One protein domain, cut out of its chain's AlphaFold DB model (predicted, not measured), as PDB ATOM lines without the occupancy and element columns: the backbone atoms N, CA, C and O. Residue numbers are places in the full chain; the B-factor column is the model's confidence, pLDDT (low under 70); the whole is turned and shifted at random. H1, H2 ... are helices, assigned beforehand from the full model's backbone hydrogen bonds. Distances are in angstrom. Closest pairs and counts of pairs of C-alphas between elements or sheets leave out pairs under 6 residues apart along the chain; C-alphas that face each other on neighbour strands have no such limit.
ATOM      1  N   PRO A  29     -12.319   5.476  58.447       89.75
ATOM      2  CA  PRO A  29     -12.140   6.191  59.703       89.75
ATOM      3  C   PRO A  29     -10.867   5.776  60.446       89.75
ATOM      4  O   PRO A  29     -10.482   4.595  60.450       89.75
ATOM      5  N   ALA A  30     -10.246   6.754  61.104       88.69
ATOM      6  CA  ALA A  30      -9.122   6.518  61.998       88.69
ATOM      7  C   ALA A  30      -9.581   5.717  63.224       88.69
ATOM      8  O   ALA A  30     -10.625   6.001  63.816       88.69
ATOM      9  N   ARG A  31      -8.781   4.724  63.626       89.50
ATOM     10  CA  ARG A  31      -9.011   3.999  64.878       89.50
ATOM     11  C   ARG A  31      -8.449   4.814  66.035       89.50
ATOM     12  O   ARG A  31      -7.248   5.063  66.097       89.50
ATOM     13  N   LEU A  32      -9.337   5.234  66.927       92.00
ATOM     14  CA  LEU A  32      -8.971   5.971  68.127       92.00
ATOM     15  C   LEU A  32      -8.333   5.044  69.163       92.00
ATOM     16  O   LEU A  32      -8.617   3.842  69.212       92.00
ATOM     17  N   THR A  33      -7.486   5.618  70.016       93.31
ATOM     18  CA  THR A  33      -7.039   4.937  71.233       93.31
ATOM     19  C   THR A  33      -8.229   4.722  72.174       93.31
ATOM     20  O   THR A  33      -9.263   5.375  72.037       93.31
ATOM     21  N   ALA A  34      -8.103   3.819  73.149       93.94
ATOM     22  CA  ALA A  34      -9.178   3.576  74.113       93.94
ATOM     23  C   ALA A  34      -9.567   4.848  74.895       93.94
ATOM     24  O   ALA A  34     -10.752   5.089  75.126       93.94
ATOM     25  N   ASP A  35      -8.585   5.681  75.248       95.75
ATOM     26  CA  ASP A  35      -8.811   6.922  75.990       95.75
ATOM     27  C   ASP A  35      -9.493   7.990  75.125       95.75
ATOM     28  O   ASP A  35     -10.452   8.623  75.572       95.75
ATOM     29  N   ASP A  36      -9.052   8.166  73.875       94.56
ATOM     30  CA  ASP A  36      -9.688   9.099  72.934       94.56
ATOM     31  C   ASP A  36     -11.120   8.664  72.619       94.56
ATOM     32  O   ASP A  36     -12.049   9.471  72.578       94.56
ATOM     33  N   GLN A  37     -11.313   7.361  72.447       95.31
ATOM     34  CA  GLN A  37     -12.615   6.782  72.189       95.31
ATOM     35  C   GLN A  37     -13.569   6.991  73.364       95.31
ATOM     36  O   GLN A  37     -14.713   7.388  73.155       95.31
ATOM     37  N   LYS A  38     -13.095   6.808  74.600       95.94
ATOM     38  CA  LYS A  38     -13.891   7.104  75.790       95.94
ATOM     39  C   LYS A  38     -14.355   8.564  75.814       95.94
ATOM     40  O   LYS A  38     -15.498   8.831  76.170       95.94
ATOM     41  N   GLN A  39     -13.499   9.513  75.435       95.12
ATOM     42  CA  GLN A  39     -13.879  10.929  75.388       95.12
ATOM     43  C   GLN A  39     -14.975  11.207  74.349       95.12
ATOM     44  O   GLN A  39     -15.846  12.056  74.582       95.12
ATOM     45  N   VAL A  40     -14.944  10.501  73.215       93.75
ATOM     46  CA  VAL A  40     -16.003  10.559  72.202       93.75
ATOM     47  C   VAL A  40     -17.300   9.975  72.759       93.75
ATOM     48  O   VAL A  40     -18.328  10.652  72.706       93.75
ATOM     49  N   ASP A  41     -17.244   8.792  73.367       95.81
ATOM     50  CA  ASP A  41     -18.403   8.111  73.956       95.81
ATOM     51  C   ASP A  41     -19.065   8.986  75.047       95.81
ATOM     52  O   ASP A  41     -20.256   9.294  74.972       95.81
ATOM     53  N   ASP A  42     -18.275   9.532  75.980       96.44
ATOM     54  CA  ASP A  42     -18.757  10.445  77.030       96.44
ATOM     55  C   ASP A  42     -19.368  11.743  76.444       96.44
ATOM     56  O   ASP A  42     -20.212  12.406  77.057       96.44
ATOM     57  N   SER A  43     -18.926  12.169  75.258       93.38
ATOM     58  CA  SER A  43     -19.480  13.344  74.574       93.38
ATOM     59  C   SER A  43     -20.813  13.036  73.898       93.38
ATOM     60  O   SER A  43     -21.731  13.857  73.989       93.38
ATOM     61  N   TRP A  44     -20.954  11.848  73.307       94.19
ATOM     62  CA  TRP A  44     -22.227  11.352  72.789       94.19
ATOM     63  C   TRP A  44     -23.276  11.227  73.887       94.19
ATOM     64  O   TRP A  44     -24.381  11.751  73.729       94.19
ATOM     65  N   ASP A  45     -22.914  10.651  75.032       95.75
ATOM     66  CA  ASP A  45     -23.822  10.506  76.171       95.75
ATOM     67  C   ASP A  45     -24.355  11.860  76.653       95.75
ATOM     68  O   ASP A  45     -25.559  12.034  76.865       95.75
ATOM     69  N   ARG A  46     -23.480  12.867  76.765       94.31
ATOM     70  CA  ARG A  46     -23.862  14.231  77.180       94.31
ATOM     71  C   ARG A  46     -24.732  14.963  76.159       94.31
ATOM     72  O   ARG A  46     -25.538  15.818  76.556       94.31
ATOM     73  N   ALA A  47     -24.535  14.689  74.871       91.19
ATOM     74  CA  ALA A  47     -25.297  15.300  73.789       91.19
ATOM     75  C   ALA A  47     -26.686  14.659  73.640       91.19
ATOM     76  O   ALA A  47     -27.671  15.351  73.397       91.19
ATOM     77  N   LEU A  48     -26.782  13.343  73.833       93.25
ATOM     78  CA  LEU A  48     -28.012  12.581  73.631       93.25
ATOM     79  C   LEU A  48     -28.858  12.417  74.901       93.25
ATOM     80  O   LEU A  48     -29.970  11.899  74.808       93.25
ATOM     81  N   THR A  49     -28.380  12.881  76.065       95.75
ATOM     82  CA  THR A  49     -29.092  12.745  77.347       95.75
ATOM     83  C   THR A  49     -29.517  14.103  77.946       95.75
ATOM     84  O   THR A  49     -28.658  14.917  78.305       95.75
ATOM     85  N   PRO A  50     -30.833  14.354  78.132       95.38
ATOM     86  CA  PRO A  50     -31.952  13.567  77.606       95.38
ATOM     87  C   PRO A  50     -32.077  13.702  76.080       95.38
ATOM     88  O   PRO A  50     -31.632  14.688  75.486       95.38
ATOM     89  N   VAL A  51     -32.744  12.733  75.452       94.19
ATOM     90  CA  VAL A  51     -33.010  12.765  74.008       94.19
ATOM     91  C   VAL A  51     -33.845  14.004  73.676       94.19
ATOM     92  O   VAL A  51     -34.821  14.304  74.361       94.19
ATOM     93  N   GLY A  52     -33.458  14.737  72.629       94.12
ATOM     94  CA  GLY A  52     -34.138  15.969  72.208       94.12
ATOM     95  C   GLY A  52     -33.673  17.244  72.921       94.12
ATOM     96  O   GLY A  52     -34.250  18.303  72.704       94.12
ATOM     97  N   LYS A  53     -32.613  17.172  73.738       96.38
ATOM     98  CA  LYS A  53     -31.962  18.342  74.353       96.38
ATOM     99  C   LYS A  53     -31.455  19.372  73.333       96.38
ATOM    100  O   LYS A  53     -31.403  20.560  73.647       96.38
ATOM    101  N   HIS A  54     -31.060  18.924  72.142       96.19
ATOM    102  CA  HIS A  54     -30.572  19.773  71.056       96.19
ATOM    103  C   HIS A  54     -31.592  19.849  69.922       96.19
ATOM    104  O   HIS A  54     -32.228  18.849  69.582       96.19
ATOM    105  N   ASP A  55     -31.732  21.033  69.327       96.94
ATOM    106  CA  ASP A  55     -32.575  21.214  68.152       96.94
ATOM    107  C   ASP A  55     -31.915  20.660  66.876       96.94
ATOM    108  O   ASP A  55     -30.749  20.253  66.848       96.94
ATOM    109  N   ARG A  56     -32.689  20.653  65.788       96.88
ATOM    110  CA  ARG A  56     -32.248  20.146  64.486       96.88
ATOM    111  C   ARG A  56     -31.010  20.873  63.949       96.88
ATOM    112  O   ARG A  56     -30.188  20.226  63.305       96.88
ATOM    113  N   GLN A  57     -30.903  22.190  64.137       97.19
ATOM    114  CA  GLN A  57     -29.808  22.973  63.564       97.19
ATOM    115  C   GLN A  57     -28.520  22.743  64.349       97.19
ATOM    116  O   GLN A  57     -27.508  22.412  63.744       97.19
ATOM    117  N   ALA A  58     -28.580  22.793  65.681       94.94
ATOM    118  CA  ALA A  58     -27.454  22.464  66.547       94.94
ATOM    119  C   ALA A  58     -26.928  21.046  66.272       94.94
ATOM    120  O   ALA A  58     -25.717  20.812  66.262       94.94
ATOM    121  N   TRP A  59     -27.831  20.101  65.994       93.75
ATOM    122  CA  TRP A  59     -27.449  18.747  65.613       93.75
ATOM    123  C   TRP A  59     -26.747  18.683  64.256       93.75
ATOM    124  O   TRP A  59     -25.700  18.051  64.135       93.75
ATOM    125  N   LEU A  60     -27.282  19.373  63.246       93.69
ATOM    126  CA  LEU A  60     -26.654  19.458  61.929       93.69
ATOM    127  C   LEU A  60     -25.271  20.114  62.001       93.69
ATOM    128  O   LEU A  60     -24.314  19.573  61.449       93.69
ATOM    129  N   ASP A  61     -25.153  21.233  62.712       92.38
ATOM    130  CA  ASP A  61     -23.891  21.951  62.892       92.38
ATOM    131  C   ASP A  61     -22.859  21.051  63.573       92.38
ATOM    132  O   ASP A  61     -21.717  20.965  63.123       92.38
ATOM    133  N   THR A  62     -23.274  20.299  64.596       89.31
ATOM    134  CA  THR A  62     -22.414  19.317  65.263       89.31
ATOM    135  C   THR A  62     -21.942  18.251  64.278       89.31
ATOM    136  O   THR A  62     -20.738  18.017  64.170       89.31
ATOM    137  N   MET A  63     -22.852  17.644  63.513       89.06
ATOM    138  CA  MET A  63     -22.516  16.603  62.534       89.06
ATOM    139  C   MET A  63     -21.536  17.095  61.467       89.06
ATOM    140  O   MET A  63     -20.602  16.376  61.121       89.06
ATOM    141  N   VAL A  64     -21.723  18.317  60.966       86.62
ATOM    142  CA  VAL A  64     -20.888  18.893  59.904       86.62
ATOM    143  C   VAL A  64     -19.531  19.349  60.441       86.62
ATOM    144  O   VAL A  64     -18.504  18.995  59.867       86.62
ATOM    145  N   VAL A  65     -19.509  20.116  61.536       84.06
ATOM    146  CA  VAL A  65     -18.285  20.755  62.050       84.06
ATOM    147  C   VAL A  65     -17.361  19.743  62.718       84.06
ATOM    148  O   VAL A  65     -16.157  19.766  62.476       84.06
ATOM    149  N   SER A  66     -17.902  18.843  63.544       82.88
ATOM    150  CA  SER A  66     -17.087  17.848  64.263       82.88
ATOM    151  C   SER A  66     -16.810  16.585  63.449       82.88
ATOM    152  O   SER A  66     -15.997  15.753  63.854       82.88
ATOM    153  N   ARG A  67     -17.512  16.426  62.320       85.56
ATOM    154  CA  ARG A  67     -17.562  15.175  61.560       85.56
ATOM    155  C   ARG A  67     -17.913  13.979  62.447       85.56
ATOM    156  O   ARG A  67     -17.323  12.904  62.355       85.56
ATOM    157  N   ALA A  68     -18.903  14.163  63.318       85.19
ATOM    158  CA  ALA A  68     -19.372  13.127  64.238       85.19
ATOM    159  C   ALA A  68     -19.837  11.839  63.523       85.19
ATOM    160  O   ALA A  68     -19.917  10.788  64.142       85.19
ATOM    161  N   TYR A  69     -20.115  11.902  62.216       84.19
ATOM    162  CA  TYR A  69     -20.471  10.743  61.395       84.19
ATOM    163  C   TYR A  69     -19.290   9.816  61.041       84.19
ATOM    164  O   TYR A  69     -19.532   8.712  60.557       84.19
ATOM    165  N   GLU A  70     -18.037  10.240  61.241       86.56
ATOM    166  CA  GLU A  70     -16.843   9.423  60.956       86.56
ATOM    167  C   GLU A  70     -15.933   9.235  62.179       86.56
ATOM    168  O   GLU A  70     -15.265   8.210  62.290       86.56
ATOM    169  N   ASN A  71     -15.921  10.176  63.125       85.19
ATOM    170  CA  ASN A  71     -14.992  10.147  64.255       85.19
ATOM    171  C   ASN A  71     -15.519   9.325  65.439       85.19
ATOM    172  O   ASN A  71     -16.563   9.643  66.005       85.19
ATOM    173  N   GLY A  72     -14.757   8.300  65.842       84.56
ATOM    174  CA  GLY A  72     -15.047   7.482  67.027       84.56
ATOM    175  C   GLY A  72     -16.386   6.743  66.962       84.56
ATOM    176  O   GLY A  72     -16.976   6.447  67.995       84.56
ATOM    177  N   VAL A  73     -16.882   6.467  65.756       93.19
ATOM    178  CA  VAL A  73     -18.110   5.696  65.540       93.19
ATOM    179  C   VAL A  73     -17.869   4.202  65.760       93.19
ATOM    180  O   VAL A  73     -16.760   3.702  65.574       93.19
ATOM    181  N   ASP A  74     -18.916   3.463  66.115       95.19
ATOM    182  CA  ASP A  74     -18.853   2.000  66.242       95.19
ATOM    183  C   ASP A  74     -18.765   1.289  64.896       95.19
ATOM    184  O   ASP A  74     -18.051   0.301  64.730       95.19
TER     185      ASP A  74
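What this domain is: This is residues 29 to 74 of the 184 residues of an uncharacterized protein of Fimbriiglobus ruber (UniProt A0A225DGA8). From Pro 29 a lead-in reaches the long helix H1, the chain turns through a loop, and the shorter H2 runs back, making an open U whose two helices are held apart. Residues 66 to 74 fold back from H2 toward the first half of H1, and residues 48 to 58 stand free, of which 56 to 58 belong to H2. The printed part has 46 residues, 25 of them in two named helices, H1 then H2 along the chain, with no named strand, and its class is all helix. The whole is only just compact, close to loose, with a radius of gyration of the C-alphas of 11.1 A and spans of 30 by 20 by 13 A.

Where its parts are: Find C-alpha 34 at (-9.178, 3.576, 74.113); there H1, residues 34 to 48, begins and runs 20.9 A. H2, residues 56 to 65, runs 14.2 A and ends at C-alpha 65, (-18.285, 20.755, 62.050).

How they stand to each other: H1 and H2 are apart, with no C-alpha of the one within 8 A of the other. In both helices every O i to N i+4 pair is within hydrogen-bond range.

The domain as a whole: The C-alphas of Thr 33 and Asp 55, the two farthest apart, are 30.4 A from each other. The link from H1 to H2 is short, and the printed part has no cut. No printed residue has a pLDDT under 70.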